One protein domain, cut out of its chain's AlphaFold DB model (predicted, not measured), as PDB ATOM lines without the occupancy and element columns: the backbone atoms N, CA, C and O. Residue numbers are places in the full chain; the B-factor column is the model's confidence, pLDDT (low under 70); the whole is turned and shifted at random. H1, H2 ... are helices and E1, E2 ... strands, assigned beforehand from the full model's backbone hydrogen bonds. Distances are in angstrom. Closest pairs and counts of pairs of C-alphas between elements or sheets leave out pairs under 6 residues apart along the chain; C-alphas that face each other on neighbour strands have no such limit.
ATOM      1  N   LYS A  40     127.557 140.831 150.591       91.75
ATOM      2  CA  LYS A  40     128.750 139.988 150.569       91.75
ATOM      3  C   LYS A  40     128.444 138.695 151.315       91.75
ATOM      4  O   LYS A  40     128.045 138.720 152.476       91.75
ATOM      5  N   VAL A  41     128.651 137.567 150.645       93.94
ATOM      6  CA  VAL A  41     128.484 136.240 151.242       93.94
ATOM      7  C   VAL A  41     129.816 135.506 151.245       93.94
ATOM      8  O   VAL A  41     130.584 135.568 150.283       93.94
ATOM      9  N   THR A  42     130.096 134.818 152.341       94.44
ATOM     10  CA  THR A  42     131.283 133.984 152.527       94.44
ATOM     11  C   THR A  42     130.842 132.563 152.825       94.44
ATOM     12  O   THR A  42     129.856 132.363 153.534       94.44
ATOM     13  N   LYS A  43     131.547 131.576 152.268       93.75
ATOM     14  CA  LYS A  43     131.292 130.173 152.601       93.75
ATOM     15  C   LYS A  43     131.589 129.978 154.089       93.75
ATOM     16  O   LYS A  43     132.638 130.434 154.539       93.75
ATOM     17  N   ASP A  44     130.650 129.372 154.807       91.31
ATOM     18  CA  ASP A  44     130.812 129.028 156.220       91.31
ATOM     19  C   ASP A  44     131.455 127.641 156.287       91.31
ATOM     20  O   ASP A  44     132.675 127.531 156.373       91.31
ATOM     21  N   ASP A  45     130.664 126.594 156.042       90.62
ATOM     22  CA  ASP A  45     131.165 125.234 155.863       90.62
ATOM     23  C   ASP A  45     130.199 124.372 155.029       90.62
ATOM     24  O   ASP A  45     129.089 124.788 154.676       90.62
ATOM     25  N   THR A  46     130.636 123.168 154.671       91.50
ATOM     26  CA  THR A  46     129.782 122.109 154.133       91.50
ATOM     27  C   THR A  46     129.644 121.019 155.186       91.50
ATOM     28  O   THR A  46     130.609 120.330 155.497       91.50
ATOM     29  N   TYR A  47     128.431 120.854 155.701       90.25
ATOM     30  CA  TYR A  47     128.114 119.869 156.724       90.25
ATOM     31  C   TYR A  47     127.654 118.564 156.075       90.25
ATOM     32  O   TYR A  47     126.917 118.584 155.083       90.25
ATOM     33  N   ASP A  48     128.091 117.449 156.653       90.94
ATOM     34  CA  ASP A  48     127.687 116.090 156.290       90.94
ATOM     35  C   ASP A  48     126.664 115.553 157.306       90.94
ATOM     36  O   ASP A  48     126.581 116.058 158.427       90.94
ATOM     37  N   ASN A  49     125.909 114.518 156.920       90.12
ATOM     38  CA  ASN A  49     124.815 113.918 157.701       90.12
ATOM     39  C   ASN A  49     123.728 114.935 158.081       90.12
ATOM     40  O   ASN A  49     123.287 115.017 159.226       90.12
ATOM     41  N   CYS A  50     123.328 115.754 157.109       89.31
ATOM     42  CA  CYS A  50     122.265 116.733 157.279       89.31
ATOM     43  C   CYS A  50     120.921 116.199 156.798       89.31
ATOM     44  O   CYS A  50     120.825 115.661 155.693       89.31
ATOM     45  N   THR A  51     119.882 116.493 157.573       90.25
ATOM     46  CA  THR A  51     118.491 116.235 157.210       90.25
ATOM     47  C   THR A  51     117.768 117.568 157.021       90.25
ATOM     48  O   THR A  51     117.859 118.478 157.851       90.25
ATOM     49  N   VAL A  52     117.081 117.709 155.884       92.12
ATOM     50  CA  VAL A  52     116.325 118.914 155.520       92.12
ATOM     51  C   VAL A  52     114.839 118.612 155.630       92.12
ATOM     52  O   VAL A  52     114.289 117.873 154.822       92.12
ATOM     53  N   ASN A  53     114.181 119.234 156.605       92.00
ATOM     54  CA  ASN A  53     112.744 119.119 156.799       92.00
ATOM     55  C   ASN A  53     112.052 120.394 156.323       92.00
ATOM     56  O   ASN A  53     112.361 121.504 156.763       92.00
ATOM     57  N   THR A  54     111.075 120.230 155.441       93.00
ATOM     58  CA  THR A  54     110.267 121.324 154.905       93.00
ATOM     59  C   THR A  54     108.796 121.067 155.187       93.00
ATOM     60  O   THR A  54     108.303 119.967 154.956       93.00
ATOM     61  N   TRP A  55     108.077 122.080 155.661       94.06
ATOM     62  CA  TRP A  55     106.632 121.999 155.872       94.06
ATOM     63  C   TRP A  55     105.974 123.347 155.591       94.06
ATOM     64  O   TRP A  55     106.640 124.372 155.417       94.06
ATOM     65  N   HIS A  56     104.648 123.356 155.525       94.31
ATOM     66  CA  HIS A  56     103.882 124.579 155.363       94.31
ATOM     67  C   HIS A  56     102.643 124.575 156.251       94.31
ATOM     68  O   HIS A  56     102.056 123.532 156.522       94.31
ATOM     69  N   GLU A  57     102.235 125.765 156.671       94.25
ATOM     70  CA  GLU A  57     101.034 125.994 157.465       94.25
ATOM     71  C   GLU A  57     100.078 126.892 156.687       94.25
ATOM     72  O   GLU A  57     100.488 127.877 156.064       94.25
ATOM     73  N   GLN A  58      98.787 126.566 156.718       94.25
ATOM     74  CA  GLN A  58      97.757 127.404 156.122       94.25
ATOM     75  C   GLN A  58      97.192 128.349 157.184       94.25
ATOM     76  O   GLN A  58      96.561 127.929 158.149       94.25
ATOM     77  N   HIS A  59      97.378 129.647 156.981       91.75
ATOM     78  CA  HIS A  59      96.845 130.685 157.849       91.75
ATOM     79  C   HIS A  59      95.641 131.363 157.204       91.75
ATOM     80  O   HIS A  59      95.527 131.463 155.981       91.75
ATOM     81  N   ARG A  60      94.747 131.888 158.042       92.12
ATOM     82  CA  ARG A  60      93.616 132.706 157.605       92.12
ATOM     83  C   ARG A  60      93.928 134.177 157.843       92.12
ATOM     84  O   ARG A  60      94.394 134.558 158.914       92.12
ATOM     85  N   ASN A  61      93.700 135.011 156.838       91.00
ATOM     86  CA  ASN A  61      93.834 136.454 156.967       91.00
ATOM     87  C   ASN A  61      92.578 137.066 157.617       91.00
ATOM     88  O   ASN A  61      91.520 136.437 157.696       91.00
ATOM     89  N   SER A  62      92.678 138.328 158.037       86.38
ATOM     90  CA  SER A  62      91.572 139.076 158.655       86.38
ATOM     91  C   SER A  62      90.356 139.274 157.741       86.38
ATOM     92  O   SER A  62      89.266 139.559 158.225       86.38
ATOM     93  N   LYS A  63      90.519 139.095 156.425       90.25
ATOM     94  CA  LYS A  63      89.457 139.179 155.410       90.25
ATOM     95  C   LYS A  63      88.852 137.809 155.064       90.25
ATOM     96  O   LYS A  63      88.076 137.706 154.121       90.25
ATOM     97  N   GLY A  64      89.220 136.753 155.793       87.88
ATOM     98  CA  GLY A  64      88.699 135.398 155.617       87.88
ATOM     99  C   GLY A  64      89.367 134.558 154.524       87.88
ATOM    100  O   GLY A  64      89.035 133.377 154.428       87.88
ATOM    101  N   GLY A  65      90.307 135.112 153.753       89.44
ATOM    102  CA  GLY A  65      91.103 134.379 152.764       89.44
ATOM    103  C   GLY A  65      92.228 133.568 153.407       89.44
ATOM    104  O   GLY A  65      92.725 133.928 154.473       89.44
ATOM    105  N   THR A  66      92.638 132.477 152.767       92.56
ATOM    106  CA  THR A  66      93.726 131.619 153.251       92.56
ATOM    107  C   THR A  66      95.036 131.908 152.523       92.56
ATOM    108  O   THR A  66      95.043 132.316 151.362       92.56
ATOM    109  N   TYR A  67      96.157 131.732 153.216       91.38
ATOM    110  CA  TYR A  67      97.496 131.831 152.642       91.38
ATOM    111  C   TYR A  67      98.431 130.817 153.299       91.38
ATOM    112  O   TYR A  67      98.290 130.517 154.481       91.38
ATOM    113  N   ASN A  68      99.391 130.308 152.531       93.81
ATOM    114  CA  ASN A  68     100.370 129.344 153.025       93.81
ATOM    115  C   ASN A  68     101.632 130.063 153.505       93.81
ATOM    116  O   ASN A  68     102.130 130.982 152.844       93.81
ATOM    117  N   VAL A  69     102.163 129.623 154.638       94.31
ATOM    118  CA  VAL A  69     103.470 130.012 155.160       94.31
ATOM    119  C   VAL A  69     104.371 128.789 155.113       94.31
ATOM    120  O   VAL A  69     103.989 127.725 155.576       94.31
ATOM    121  N   TYR A  70     105.546 128.947 154.513       94.06
ATOM    122  CA  TYR A  70     106.493 127.864 154.279       94.06
ATOM    123  C   TYR A  70     107.653 127.966 155.262       94.06
ATOM    124  O   TYR A  70     108.203 129.053 155.474       94.06
ATOM    125  N   TYR A  71     108.036 126.830 155.820       93.50
ATOM    126  CA  TYR A  71     109.095 126.709 156.805       93.50
ATOM    127  C   TYR A  71     110.119 125.678 156.355       93.50
ATOM    128  O   TYR A  71     109.823 124.760 155.586       93.50
ATOM    129  N   MET A  72     111.340 125.861 156.841       93.81
ATOM    130  CA  MET A  72     112.443 124.955 156.593       93.81
ATOM    131  C   MET A  72     113.298 124.836 157.849       93.81
ATOM    132  O   MET A  72     113.625 125.848 158.476       93.81
ATOM    133  N   LYS A  73     113.669 123.600 158.181       93.44
ATOM    134  CA  LYS A  73     114.605 123.250 159.246       93.44
ATOM    135  C   LYS A  73     115.698 122.362 158.668       93.44
ATOM    136  O   LYS A  73     115.401 121.434 157.922       93.44
ATOM    137  N   ILE A  74     116.943 122.649 159.018       92.25
ATOM    138  CA  ILE A  74     118.103 121.831 158.681       92.25
ATOM    139  C   ILE A  74     118.849 121.555 159.969       92.25
ATOM    140  O   ILE A  74     119.203 122.487 160.692       92.25
ATOM    141  N   TYR A  75     119.097 120.283 160.233       91.62
ATOM    142  CA  TYR A  75     119.915 119.843 161.349       91.62
ATOM    143  C   TYR A  75     120.937 118.826 160.868       91.62
ATOM    144  O   TYR A  75     120.739 118.138 159.864       91.62
ATOM    145  N   GLN A  76     122.052 118.790 161.578       89.88
ATOM    146  CA  GLN A  76     123.101 117.806 161.422       89.88
ATOM    147  C   GLN A  76     122.928 116.734 162.493       89.88
ATOM    148  O   GLN A  76     122.819 117.045 163.678       89.88
ATOM    149  N   GLU A  77     122.926 115.479 162.068       84.00
ATOM    150  CA  GLU A  77     122.924 114.330 162.963       84.00
ATOM    151  C   GLU A  77     124.361 114.076 163.424       84.00
ATOM    152  O   GLU A  77     125.227 113.685 162.635       84.00
ATOM    153  N   VAL A  78     124.632 114.334 164.705       74.44
ATOM    154  CA  VAL A  78     125.938 114.062 165.310       74.44
ATOM    155  C   VAL A  78     125.824 112.775 166.122       74.44
ATOM    156  O   VAL A  78     125.116 112.709 167.127       74.44
ATOM    157  N   SER A  79     126.511 111.721 165.675       60.44
ATOM    158  CA  SER A  79     126.651 110.496 166.467       60.44
ATOM    159  C   SER A  79     127.645 110.746 167.603       60.44
ATOM    160  O   SER A  79     128.777 111.158 167.358       60.44
ATOM    161  N   LYS A  80     127.252 110.470 168.852       53.69
ATOM    162  CA  LYS A  80     128.118 110.612 170.040       53.69
ATOM    163  C   LYS A  80     129.311 109.646 170.089       53.69
ATOM    164  O   LYS A  80     130.074 109.685 171.053       53.69
ATOM    165  N   HIS A  81     129.505 108.786 169.089       46.91
ATOM    166  CA  HIS A  81     130.586 107.800 169.113       46.91
ATOM    167  C   HIS A  81     132.007 108.373 169.002       46.91
ATOM    168  O   HIS A  81     132.943 107.640 169.300       46.91
ATOM    169  N   ASP A  82     132.180 109.666 168.715       44.50
ATOM    170  CA  ASP A  82     133.513 110.285 168.638       44.50
ATOM    171  C   ASP A  82     133.960 111.034 169.912       44.50
ATOM    172  O   ASP A  82     135.050 111.603 169.930       44.50
ATOM    173  N   VAL A  83     133.167 111.043 170.998       44.31
ATOM    174  CA  VAL A  83     133.519 111.779 172.243       44.31
ATOM    175  C   VAL A  83     133.674 110.877 173.476       44.31
ATOM    176  O   VAL A  83     134.156 111.332 174.512       44.31
ATOM    177  N   PHE A  84     133.345 109.585 173.393       44.44
ATOM    178  CA  PHE A  84     133.636 108.647 174.481       44.44
ATOM    179  C   PHE A  84     134.980 107.955 174.250       44.44
ATOM    180  O   PHE A  84     135.080 106.973 173.517       44.44
ATOM    181  N   ASP A  85     136.018 108.462 174.914       45.12
ATOM    182  CA  ASP A  85     137.250 107.711 175.136       45.12
ATOM    183  C   ASP A  85     136.918 106.499 176.027       45.12
ATOM    184  O   ASP A  85     136.875 106.572 177.256       45.12
ATOM    185  N   PHE A  86     136.618 105.364 175.392       47.78
ATOM    186  CA  PHE A  86     136.323 104.103 176.075       47.78
ATOM    187  C   PHE A  86     137.500 103.585 176.921       47.78
ATOM    188  O   PHE A  86     137.324 102.616 177.659       47.78
ATOM    189  N   SER A  87     138.683 104.212 176.874       50.91
ATOM    190  CA  SER A  87     139.828 103.800 177.689       50.91
ATOM    191  C   SER A  87     139.618 103.982 179.201       50.91
ATOM    192  O   SER A  87     140.255 103.271 179.982       50.91
ATOM    193  N   GLU A  88     138.688 104.841 179.645       48.88
ATOM    194  CA  GLU A  88     138.381 105.009 181.078       48.88
ATOM    195  C   GLU A  88     137.307 104.048 181.618       48.88
ATOM    196  O   GLU A  88     137.262 103.801 182.826       48.88
ATOM    197  N   LEU A  89     136.478 103.444 180.758       45.94
ATOM    198  CA  LEU A  89     135.352 102.594 181.182       45.94
ATOM    199  C   LEU A  89     135.730 101.124 181.428       45.94
ATOM    200  O   LEU A  89     134.999 100.414 182.114       45.94
ATOM    201  N   TYR A  90     136.904 100.676 180.973       46.88
ATOM    202  CA  TYR A  90     137.383  99.297 181.173       46.88
ATOM    203  C   TYR A  90     138.042  99.026 182.539       46.88
ATOM    204  O   TYR A  90     138.637  97.971 182.737       46.88
ATOM    205  N   LYS A  91     137.956  99.948 183.508       49.47
ATOM    206  CA  LYS A  91     138.559  99.748 184.842       49.47
ATOM    207  C   LYS A  91     137.659  99.076 185.880       49.47
ATOM    208  O   LYS A  91     138.170  98.721 186.935       49.47
ATOM    209  N   ASN A  92     136.368  98.876 185.613       48.38
ATOM    210  CA  ASN A  92     135.452  98.233 186.562       48.38
ATOM    211  C   ASN A  92     134.557  97.215 185.844       48.38
ATOM    212  O   ASN A  92     133.485  97.555 185.353       48.38
ATOM    213  N   GLU A  93     135.009  95.963 185.789       47.38
ATOM    214  CA  GLU A  93     134.404  94.881 184.996       47.38
ATOM    215  C   GLU A  93     133.100  94.270 185.545       47.38
ATOM    216  O   GLU A  93     132.548  93.395 184.891       47.38
ATOM    217  N   ASP A  94     132.539  94.712 186.677       50.41
ATOM    218  CA  ASP A  94     131.535  93.870 187.362       50.41
ATOM    219  C   ASP A  94     130.063  94.304 187.322       50.41
ATOM    220  O   ASP A  94     129.216  93.557 187.810       50.41
ATOM    221  N   LYS A  95     129.687  95.445 186.728       48.44
ATOM    222  CA  LYS A  95     128.259  95.805 186.549       48.44
ATOM    223  C   LYS A  95     128.031  96.693 185.328       48.44
ATOM    224  O   LYS A  95     127.825  97.894 185.467       48.44
ATOM    225  N   LEU A  96     128.036  96.099 184.138       45.34
ATOM    226  CA  LEU A  96     127.530  96.754 182.933       45.34
ATOM    227  C   LEU A  96     126.060  96.342 182.753       45.34
ATOM    228  O   LEU A  96     125.767  95.253 182.267       45.34
ATOM    229  N   SER A  97     125.139  97.168 183.256       45.34
ATOM    230  CA  SER A  97     123.701  96.984 183.052       45.34
ATOM    231  C   SER A  97     123.320  97.301 181.602       45.34
ATOM    232  O   SER A  97     123.906  98.184 180.973       45.34
ATOM    233  N   GLU A  98     122.309  96.593 181.090       48.59
ATOM    234  CA  GLU A  98     121.670  96.807 179.776       48.59
ATOM    235  C   GLU A  98     121.267  98.277 179.513       48.59
ATOM    236  O   GLU A  98     121.176  98.683 178.358       48.59
ATOM    237  N   ASP A  99     121.146  99.108 180.556       45.78
ATOM    238  CA  ASP A  99     120.845 100.547 180.466       45.78
ATOM    239  C   ASP A  99     121.892 101.375 179.688       45.78
ATOM    240  O   ASP A  99     121.594 102.477 179.224       45.78
ATOM    241  N   ILE A 100     123.124 100.875 179.528       47.69
ATOM    242  CA  ILE A 100     124.196 101.597 178.817       47.69
ATOM    243  C   ILE A 100     124.039 101.483 177.289       47.69
ATOM    244  O   ILE A 100     124.484 102.372 176.560       47.69
ATOM    245  N   TYR A 101     123.345 100.454 176.786       44.53
ATOM    246  CA  TYR A 101     123.070 100.320 175.349       44.53
ATOM    247  C   TYR A 101     121.949 101.257 174.876       44.53
ATOM    248  O   TYR A 101     122.058 101.834 173.794       44.53
ATOM    249  N   ASP A 102     120.935 101.500 175.712       40.91
ATOM    250  CA  ASP A 102     119.821 102.399 175.372       40.91
ATOM    251  C   ASP A 102     120.204 103.892 175.435       40.91
ATOM    252  O   ASP A 102     119.614 104.720 174.739       40.91
ATOM    253  N   GLN A 103     121.244 104.267 176.192       42.19
ATOM    254  CA  GLN A 103     121.785 105.638 176.174       42.19
ATOM    255  C   GLN A 103     122.706 105.931 174.974       42.19
ATOM    256  O   GLN A 103     122.922 107.103 174.644       42.19
ATOM    257  N   ALA A 104     123.209 104.901 174.285       43.59
ATOM    258  CA  ALA A 104     124.154 105.036 173.174       43.59
ATOM    259  C   ALA A 104     123.517 105.504 171.846       43.59
ATOM    260  O   ALA A 104     124.241 105.819 170.903       43.59
ATOM    261  N   GLN A 105     122.185 105.602 171.764       47.53
ATOM    262  CA  GLN A 105     121.457 106.038 170.560       47.53
ATOM    263  C   GLN A 105     120.709 107.369 170.723       47.53
ATOM    264  O   GLN A 105     119.749 107.644 170.005       47.53
ATOM    265  N   THR A 106     121.153 108.251 171.621       51.03
ATOM    266  CA  THR A 106     120.687 109.645 171.560       51.03
ATOM    267  C   THR A 106     121.414 110.371 170.427       51.03
ATOM    268  O   THR A 106     122.509 110.897 170.614       51.03
ATOM    269  N   ILE A 107     120.816 110.353 169.229       58.16
ATOM    270  CA  ILE A 107     121.219 111.217 168.111       58.16
ATOM    271  C   ILE A 107     121.022 112.656 168.586       58.16
ATOM    272  O   ILE A 107     119.900 113.077 168.865       58.16
ATOM    273  N   GLU A 108     122.117 113.393 168.740       68.38
ATOM    274  CA  GLU A 108     122.052 114.811 169.063       68.38
ATOM    275  C   GLU A 108     121.881 115.583 167.751       68.38
ATOM    276  O   GLU A 108     122.713 115.499 166.844       68.38
ATOM    277  N   GLU A 109     120.754 116.284 167.620       77.75
ATOM    278  CA  GLU A 109     120.452 117.115 166.455       77.75
ATOM    279  C   GLU A 109     121.069 118.505 166.646       77.75
ATOM    280  O   GLU A 109     120.600 119.297 167.467       77.75
ATOM    281  N   ASN A 110     122.096 118.834 165.864       85.62
ATOM    282  CA  ASN A 110     122.639 120.188 165.825       85.62
ATOM    283  C   ASN A 110     121.883 121.021 164.778       85.62
ATOM    284  O   ASN A 110     122.008 120.781 163.577       85.62
ATOM    285  N   GLU A 111     121.080 121.993 165.210       88.62
ATOM    286  CA  GLU A 111     120.301 122.844 164.306       88.62
ATOM    287  C   GLU A 111     121.203 123.840 163.558       88.62
ATOM    288  O   GLU A 111     121.789 124.744 164.147       88.62
ATOM    289  N   LEU A 112     121.272 123.706 162.231       89.75
ATOM    290  CA  LEU A 112     122.049 124.592 161.358       89.75
ATOM    291  C   LEU A 112     121.213 125.759 160.824       89.75
ATOM    292  O   LEU A 112     121.728 126.848 160.565       89.75
ATOM    293  N   PHE A 113     119.921 125.526 160.598       92.19
ATOM    294  CA  PHE A 113     119.009 126.535 160.080       92.19
ATOM    295  C   PHE A 113     117.576 126.230 160.492       92.19
ATOM    296  O   PHE A 113     117.094 125.116 160.304       92.19
ATOM    297  N   TYR A 114     116.857 127.253 160.934       91.69
ATOM    298  CA  TYR A 114     115.422 127.183 161.150       91.69
ATOM    299  C   TYR A 114     114.779 128.518 160.800       91.69
ATOM    300  O   TYR A 114     115.233 129.584 161.224       91.69
ATOM    301  N   GLY A 115     113.697 128.475 160.028       90.88
ATOM    302  CA  GLY A 115     112.880 129.662 159.849       90.88
ATOM    303  C   GLY A 115     111.878 129.602 158.712       90.88
ATOM    304  O   GLY A 115     111.788 128.651 157.933       90.88
ATOM    305  N   ARG A 116     111.119 130.693 158.618       92.12
ATOM    306  CA  ARG A 116     110.201 130.957 157.515       92.12
ATOM    307  C   ARG A 116     110.986 131.319 156.258       92.12
ATOM    308  O   ARG A 116     111.848 132.198 156.296       92.12
ATOM    309  N   VAL A 117     110.619 130.714 155.133       93.19
ATOM    310  CA  VAL A 117     111.265 130.946 153.835       93.19
ATOM    311  C   VAL A 117     110.242 131.269 152.735       93.19
ATOM    312  O   VAL A 117     109.082 130.860 152.816       93.19
ATOM    313  N   PRO A 118     110.625 132.011 151.681       93.38
ATOM    314  CA  PRO A 118     109.769 132.212 150.513       93.38
ATOM    315  C   PRO A 118     109.522 130.909 149.740       93.38
ATOM    316  O   PRO A 118     110.402 130.055 149.657       93.38
ATOM    317  N   TYR A 119     108.365 130.787 149.082       91.25
ATOM    318  CA  TYR A 119     107.985 129.586 148.318       91.25
ATOM    319  C   TYR A 119     109.021 129.168 147.256       91.25
ATOM    320  O   TYR A 119     109.336 127.990 147.099       91.25
ATOM    321  N   LEU A 120     109.597 130.135 146.534       90.12
ATOM    322  CA  LEU A 120     110.625 129.866 145.517       90.12
ATOM    323  C   LEU A 120     111.922 129.298 146.108       90.12
ATOM    324  O   LEU A 120     112.706 128.683 145.390       90.12
ATOM    325  N   TYR A 121     112.169 129.549 147.393       91.75
ATOM    326  CA  TYR A 121     113.291 128.979 148.122       91.75
ATOM    327  C   TYR A 121     112.921 127.596 148.661       91.75
ATOM    328  O   TYR A 121     113.612 126.627 148.371       91.75
ATOM    329  N   TYR A 122     111.768 127.501 149.328       93.25
ATOM    330  CA  TYR A 122     111.171 126.256 149.820       93.25
ATOM    331  C   TYR A 122     111.127 125.155 148.752       93.25
ATOM    332  O   TYR A 122     111.605 124.051 148.974       93.25
ATOM    333  N   SER A 123     110.611 125.470 147.563       91.75
ATOM    334  CA  SER A 123     110.431 124.503 146.468       91.75
ATOM    335  C   SER A 123     111.729 123.864 145.977       91.75
ATOM    336  O   SER A 123     111.685 122.766 145.440       91.75
ATOM    337  N   LYS A 124     112.887 124.507 146.177       91.12
ATOM    338  CA  LYS A 124     114.179 123.873 145.886       91.12
ATOM    339  C   LYS A 124     114.540 122.802 146.909       91.12
ATOM    340  O   LYS A 124     115.163 121.816 146.549       91.12
ATOM    341  N   PHE A 125     114.178 123.014 148.169       91.38
ATOM    342  CA  PHE A 125     114.552 122.140 149.278       91.38
ATOM    343  C   PHE A 125     113.500 121.074 149.609       91.38
ATOM    344  O   PHE A 125     113.810 120.159 150.359       91.38
ATOM    345  N   ASN A 126     112.290 121.161 149.045       88.81
ATOM    346  CA  ASN A 126     111.196 120.230 149.340       88.81
ATOM    347  C   ASN A 126     111.546 118.762 149.044       88.81
ATOM    348  O   ASN A 126     111.124 117.881 149.780       88.81
ATOM    349  N   ASP A 127     112.358 118.523 148.009       84.94
ATOM    350  CA  ASP A 127     112.804 117.184 147.606       84.94
ATOM    351  C   ASP A 127     114.341 117.066 147.717       84.94
ATOM    352  O   ASP A 127     115.024 116.525 146.841       84.94
ATOM    353  N   TYR A 128     114.921 117.680 148.757       87.94
ATOM    354  CA  TYR A 128     116.368 117.691 148.958       87.94
ATOM    355  C   TYR A 128     116.882 116.331 149.443       87.94
ATOM    356  O   TYR A 128     116.850 116.028 150.628       87.94
ATOM    357  N   ASN A 129     117.414 115.529 148.521       84.88
ATOM    358  CA  ASN A 129     117.872 114.160 148.808       84.88
ATOM    359  C   ASN A 129     119.367 114.050 149.163       84.88
ATOM    360  O   ASN A 129     119.921 112.954 149.187       84.88
ATOM    361  N   SER A 130     120.061 115.172 149.350       87.25
ATOM    362  CA  SER A 130     121.491 115.172 149.658       87.25
ATOM    363  C   SER A 130     121.721 115.209 151.165       87.25
ATOM    364  O   SER A 130     121.291 116.150 151.823       87.25
ATOM    365  N   ASN A 131     122.529 114.279 151.677       87.81
ATOM    366  CA  ASN A 131     122.965 114.272 153.080       87.81
ATOM    367  C   ASN A 131     124.025 115.345 153.391       87.81
ATOM    368  O   ASN A 131     124.544 115.397 154.501       87.81
ATOM    369  N   LYS A 132     124.402 116.167 152.405       91.12
ATOM    370  CA  LYS A 132     125.358 117.266 152.555       91.12
ATOM    371  C   LYS A 132     124.667 118.596 152.315       91.12
ATOM    372  O   LYS A 132     124.016 118.747 151.279       91.12
ATOM    373  N   VAL A 133     124.864 119.570 153.198       91.88
ATOM    374  CA  VAL A 133     124.342 120.937 153.041       91.88
ATOM    375  C   VAL A 133     125.490 121.929 153.142       91.88
ATOM    376  O   VAL A 133     126.288 121.898 154.073       91.88
ATOM    377  N   THR A 134     125.584 122.833 152.167       93.88
ATOM    378  CA  THR A 134     126.561 123.927 152.223       93.88
ATOM    379  C   THR A 134     125.914 125.172 152.805       93.88
ATOM    380  O   THR A 134     124.911 125.654 152.278       93.88
ATOM    381  N   MET A 135     126.515 125.706 153.862       94.06
ATOM    382  CA  MET A 135     126.085 126.930 154.521       94.06
ATOM    383  C   MET A 135     126.951 128.106 154.070       94.06
ATOM    384  O   MET A 135     128.169 128.003 153.903       94.06
ATOM    385  N   PHE A 136     126.306 129.245 153.868       95.56
ATOM    386  CA  PHE A 136     126.962 130.525 153.637       95.56
ATOM    387  C   PHE A 136     126.552 131.501 154.721       95.56
ATOM    388  O   PHE A 136     125.441 131.437 155.244       95.56
ATOM    389  N   LYS A 137     127.444 132.438 155.016       94.88
ATOM    390  CA  LYS A 137     127.229 133.501 155.985       94.88
ATOM    391  C   LYS A 137     127.276 134.846 155.285       94.88
ATOM    392  O   LYS A 137     128.141 135.094 154.441       94.88
ATOM    393  N   THR A 138     126.322 135.709 155.604       94.00
ATOM    394  CA  THR A 138     126.341 137.099 155.154       94.00
ATOM    395  C   THR A 138     127.327 137.931 155.979       94.00
ATOM    396  O   THR A 138     127.710 137.557 157.087       94.00
ATOM    397  N   ASP A 139     127.702 139.106 155.482       90.81
ATOM    398  CA  ASP A 139     128.565 140.082 156.167       90.81
ATOM    399  C   ASP A 139     128.030 140.583 157.523       90.81
ATOM    400  O   ASP A 139     128.795 141.019 158.377       90.81
ATOM    401  N   TRP A 140     126.728 140.452 157.750       88.00
ATOM    402  CA  TRP A 140     125.997 140.803 158.969       88.00
ATOM    403  C   TRP A 140     125.711 139.577 159.850       88.00
ATOM    404  O   TRP A 140     125.002 139.669 160.848       88.00
ATOM    405  N   GLY A 141     126.299 138.427 159.506       88.06
ATOM    406  CA  GLY A 141     126.387 137.253 160.367       88.06
ATOM    407  C   GLY A 141     125.252 136.240 160.237       88.06
ATOM    408  O   GLY A 141     125.248 135.266 160.986       88.06
ATOM    409  N   ARG A 142     124.319 136.421 159.297       89.31
ATOM    410  CA  ARG A 142     123.209 135.487 159.077       89.31
ATOM    411  C   ARG A 142     123.680 134.296 158.243       89.31
ATOM    412  O   ARG A 142     124.082 134.483 157.093       89.31
ATOM    413  N   SER A 143     123.586 133.091 158.798       91.88
ATOM    414  CA  SER A 143     123.857 131.852 158.063       91.88
ATOM    415  C   SER A 143     122.615 131.376 157.302       91.88
ATOM    416  O   SER A 143     121.483 131.517 157.773       91.88
ATOM    417  N   PHE A 144     122.812 130.844 156.098       93.94
ATOM    418  CA  PHE A 144     121.749 130.295 155.261       93.94
ATOM    419  C   PHE A 144     122.259 129.122 154.407       93.94
ATOM    420  O   PHE A 144     123.407 129.143 153.952       93.94
ATOM    421  N   PRO A 145     121.417 128.106 154.162       94.00
ATOM    422  CA  PRO A 145     121.785 126.942 153.362       94.00
ATOM    423  C   PRO A 145     121.641 127.221 151.875       94.00
ATOM    424  O   PRO A 145     120.640 127.781 151.447       94.00
ATOM    425  N   VAL A 146     122.579 126.767 151.055       94.12
ATOM    426  CA  VAL A 146     122.480 126.877 149.595       94.12
ATOM    427  C   VAL A 146     122.113 125.524 149.000       94.12
ATOM    428  O   VAL A 146     122.640 124.493 149.414       94.12
ATOM    429  N   TYR A 147     121.203 125.516 148.022       89.25
ATOM    430  CA  TYR A 147     120.709 124.269 147.430       89.25
ATOM    431  C   TYR A 147     121.816 123.532 146.664       89.25
ATOM    432  O   TYR A 147     122.003 122.322 146.801       89.25
ATOM    433  N   LYS A 148     122.580 124.270 145.850       87.94
ATOM    434  CA  LYS A 148     123.705 123.710 145.099       87.94
ATOM    435  C   LYS A 148     124.904 123.470 146.014       87.94
ATOM    436  O   LYS A 148     125.438 124.411 146.599       87.94
ATOM    437  N   GLN A 149     125.381 122.230 146.042       81.56
ATOM    438  CA  GLN A 149     126.678 121.895 146.626       81.56
ATOM    439  C   GLN A 149     127.809 122.607 145.866       81.56
ATOM    440  O   GLN A 149     127.729 122.775 144.648       81.56
ATOM    441  N   ASN A 150     128.870 122.998 146.579       82.00
ATOM    442  CA  ASN A 150     130.067 123.635 146.008       82.00
ATOM    443  C   ASN A 150     129.783 124.882 145.148       82.00
ATOM    444  O   ASN A 150     130.496 125.154 144.182       82.00
ATOM    445  N   CYS A 151     128.741 125.645 145.479       87.06
ATOM    446  CA  CYS A 151     128.446 126.875 144.759       87.06
ATOM    447  C   CYS A 151     129.514 127.953 145.013       87.06
ATOM    448  O   CYS A 151     130.174 128.002 146.055       87.06
ATOM    449  N   SER A 152     129.664 128.856 144.046       91.56
ATOM    450  CA  SER A 152     130.487 130.053 144.241       91.56
ATOM    451  C   SER A 152     129.776 131.072 145.139       91.56
ATOM    452  O   SER A 152     128.545 131.114 145.194       91.56
ATOM    453  N   ALA A 153     130.534 131.970 145.778       90.75
ATOM    454  CA  ALA A 153     129.960 133.069 146.561       90.75
ATOM    455  C   ALA A 153     128.980 133.931 145.738       90.75
ATOM    456  O   ALA A 153     127.935 134.338 146.234       90.75
ATOM    457  N   ALA A 154     129.266 134.150 144.451       90.69
ATOM    458  CA  ALA A 154     128.369 134.889 143.567       90.69
ATOM    459  C   ALA A 154     127.023 134.171 143.375       90.69
ATOM    460  O   ALA A 154     125.978 134.814 143.383       90.69
ATOM    461  N   GLU A 155     127.023 132.845 143.215       91.44
ATOM    462  CA  GLU A 155     125.789 132.058 143.104       91.44
ATOM    463  C   GLU A 155     125.025 131.991 144.426       91.44
ATOM    464  O   GLU A 155     123.801 132.138 144.416       91.44
ATOM    465  N   ALA A 156     125.734 131.827 145.547       92.94
ATOM    466  CA  ALA A 156     125.151 131.866 146.884       92.94
ATOM    467  C   ALA A 156     124.449 133.204 147.150       92.94
ATOM    468  O   ALA A 156     123.339 133.214 147.671       92.94
ATOM    469  N   GLU A 157     125.027 134.327 146.712       94.06
ATOM    470  CA  GLU A 157     124.389 135.644 146.798       94.06
ATOM    471  C   GLU A 157     123.104 135.704 145.958       94.06
ATOM    472  O   GLU A 157     122.086 136.224 146.419       94.06
ATOM    473  N   ARG A 158     123.088 135.108 144.755       90.81
ATOM    474  CA  ARG A 158     121.859 135.048 143.938       90.81
ATOM    475  C   ARG A 158     120.769 134.212 144.593       90.81
ATOM    476  O   ARG A 158     119.590 134.510 144.403       90.81
ATOM    477  N   GLU A 159     121.137 133.147 145.302       91.50
ATOM    478  CA  GLU A 159     120.180 132.366 146.085       91.50
ATOM    479  C   GLU A 159     119.718 133.134 147.325       91.50
ATOM    480  O   GLU A 159     118.515 133.176 147.582       91.50
ATOM    481  N   TYR A 160     120.627 133.838 148.005       92.31
ATOM    482  CA  TYR A 160     120.303 134.705 149.137       92.31
ATOM    483  C   TYR A 160     119.282 135.775 148.753       92.31
ATOM    484  O   TYR A 160     118.293 135.948 149.452       92.31
ATOM    485  N   ARG A 161     119.417 136.406 147.579       90.81
ATOM    486  CA  ARG A 161     118.426 137.362 147.046       90.81
ATOM    487  C   ARG A 161     117.009 136.795 146.909       90.81
ATOM    488  O   ARG A 161     116.054 137.562 146.812       90.81
ATOM    489  N   ARG A 162     116.857 135.470 146.814       88.38
ATOM    490  CA  ARG A 162     115.541 134.810 146.768       88.38
ATOM    491  C   ARG A 162     114.988 134.555 148.162       88.38
ATOM    492  O   ARG A 162     113.771 134.539 148.308       88.38
ATOM    493  N   LEU A 163     115.867 134.335 149.138       89.94
ATOM    494  CA  LEU A 163     115.522 134.200 150.550       89.94
ATOM    495  C   LEU A 163     115.157 135.561 151.156       89.94
ATOM    496  O   LEU A 163     114.132 135.686 151.820       89.94
ATOM    497  N   ASP A 164     115.978 136.572 150.884       88.75
ATOM    498  CA  ASP A 164     115.856 137.933 151.388       88.75
ATOM    499  C   ASP A 164     116.122 138.935 150.249       88.75
ATOM    500  O   ASP A 164     117.270 139.301 149.964       88.75
ATOM    501  N   PRO A 165     115.073 139.328 149.505       87.25
ATOM    502  CA  PRO A 165     115.218 140.261 148.398       87.25
ATOM    503  C   PRO A 165     115.713 141.628 148.890       87.25
ATOM    504  O   PRO A 165     115.216 142.116 149.906       87.25
ATOM    505  N   PRO A 166     116.602 142.321 148.149       89.12
ATOM    506  CA  PRO A 166     117.091 143.653 148.507       89.12
ATOM    507  C   PRO A 166     116.005 144.720 148.269       89.12
ATOM    508  O   PRO A 166     116.086 145.554 147.367       89.12
TER     509      PRO A 166
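AT A GLANCE: This is residues 40 to 166 of the 243 residues of an uncharacterized protein of Ruminococcus albus 8 (UniProt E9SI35). What shape do these atoms make? A long, strongly twisted three-stranded sheet, E2 E3 E4, and a smaller sheet, E1 E5 E6, are partly face to face as a sandwich with crossed strands; H4 covers one face of the smaller sheet, and H3 packs on the long one. Residues 82 to 103, which include H1 and H2, stick out as a loop, while the E2 and E3 hairpin reaches the far end of the longest axis. What is it made of? The 127 printed residues include four named helices and six named strands, in the order E1 E2 E3 H1 H2 E4 H3 E5 E6 H4; both sheets are antiparallel and the class is mixed. The whole is loose, with a radius of gyration of the C-alphas of 20.2 A and spans of 68 by 40 by 27 A.

HOW THE PARTS SIT: How is the larger sheet built? E2, residues 50 to 60, and E3, residues 66 to 78, form a hairpin, with N 53 and O 73 within hydrogen-bond range at 2.8 A. E4, residues 108 to 117, is the other antiparallel neighbour of E3, with N 74 and O 113 at 2.8 A, and bends by 52 degrees at residue 112. What faces it? E5, residues 132 to 138, is the inner strand between E1, residues 41 to 48, with N 135 and O 45 at 2.9 A, and E6, residues 143 to 146, with N 136 and O 144 at 2.9 A; E5 and E6 form a hairpin. The two sheets make a sandwich, two sheets face to face, their strands at 64 degrees; the closest C-alphas of E4 and E6 are those of Phe 113 and Phe 144, 6.7 A apart. Where are the helices? H4, residues 153 to 163, is on one face of the sheet E1 E5 E6 at a height of 8.3 A, making two layers, a helix over a sheet, and H3, residues 119 to 125, is on the sheet E2 E3 E4 at 8.2 A. H3 and H4 touch, opposite ways at a steep tilt of 53 degrees, their closest C-alphas being those of Tyr 121 and Leu 163, 6.2 A apart; H1, residues 86 to 91, and H2, residues 99 to 103, are apart. How well formed are their backbones? O i to N i+4 pairs within hydrogen-bond range number 6 of 7 in H4, 1 of 3 in H3, 0 of 2 in H1 and 0 of 1 in H2; O i to N i+3 pairs within range number 3 of 4 in H3, 1 of 3 in H1 and 0 of 2 in H2.

IN THESE COORDINATES: Where do the long strands run? E3 spans 38.6 A from C-alpha 66 at (93.726, 131.619, 153.251), E2 32.8 A and E4 24.7 A. Where are the first and last elements? E1 begins at C-alpha 41 (128.484, 136.240, 151.242) and spans 20.8 A; H4 spans 15.0 A and ends at C-alpha 163 (115.522, 134.200, 150.550). How long are the others? E5 spans 20.0 A, H1 and H3 10.0 A each, E6 9.9 A and H2 6.7 A.

THE WHOLE: How far does it reach? The two C-alphas farthest apart are those of Lys 63 and Glu 93, 69.7 A; without residues 82 to 103, which stand free, the body spans 53 by 38 by 24 A. Is it whole and sure? The printed part has no cut, and no link is long. The mean pLDDT of the printed part is 80.7, and residues 79 to 108 are under 70.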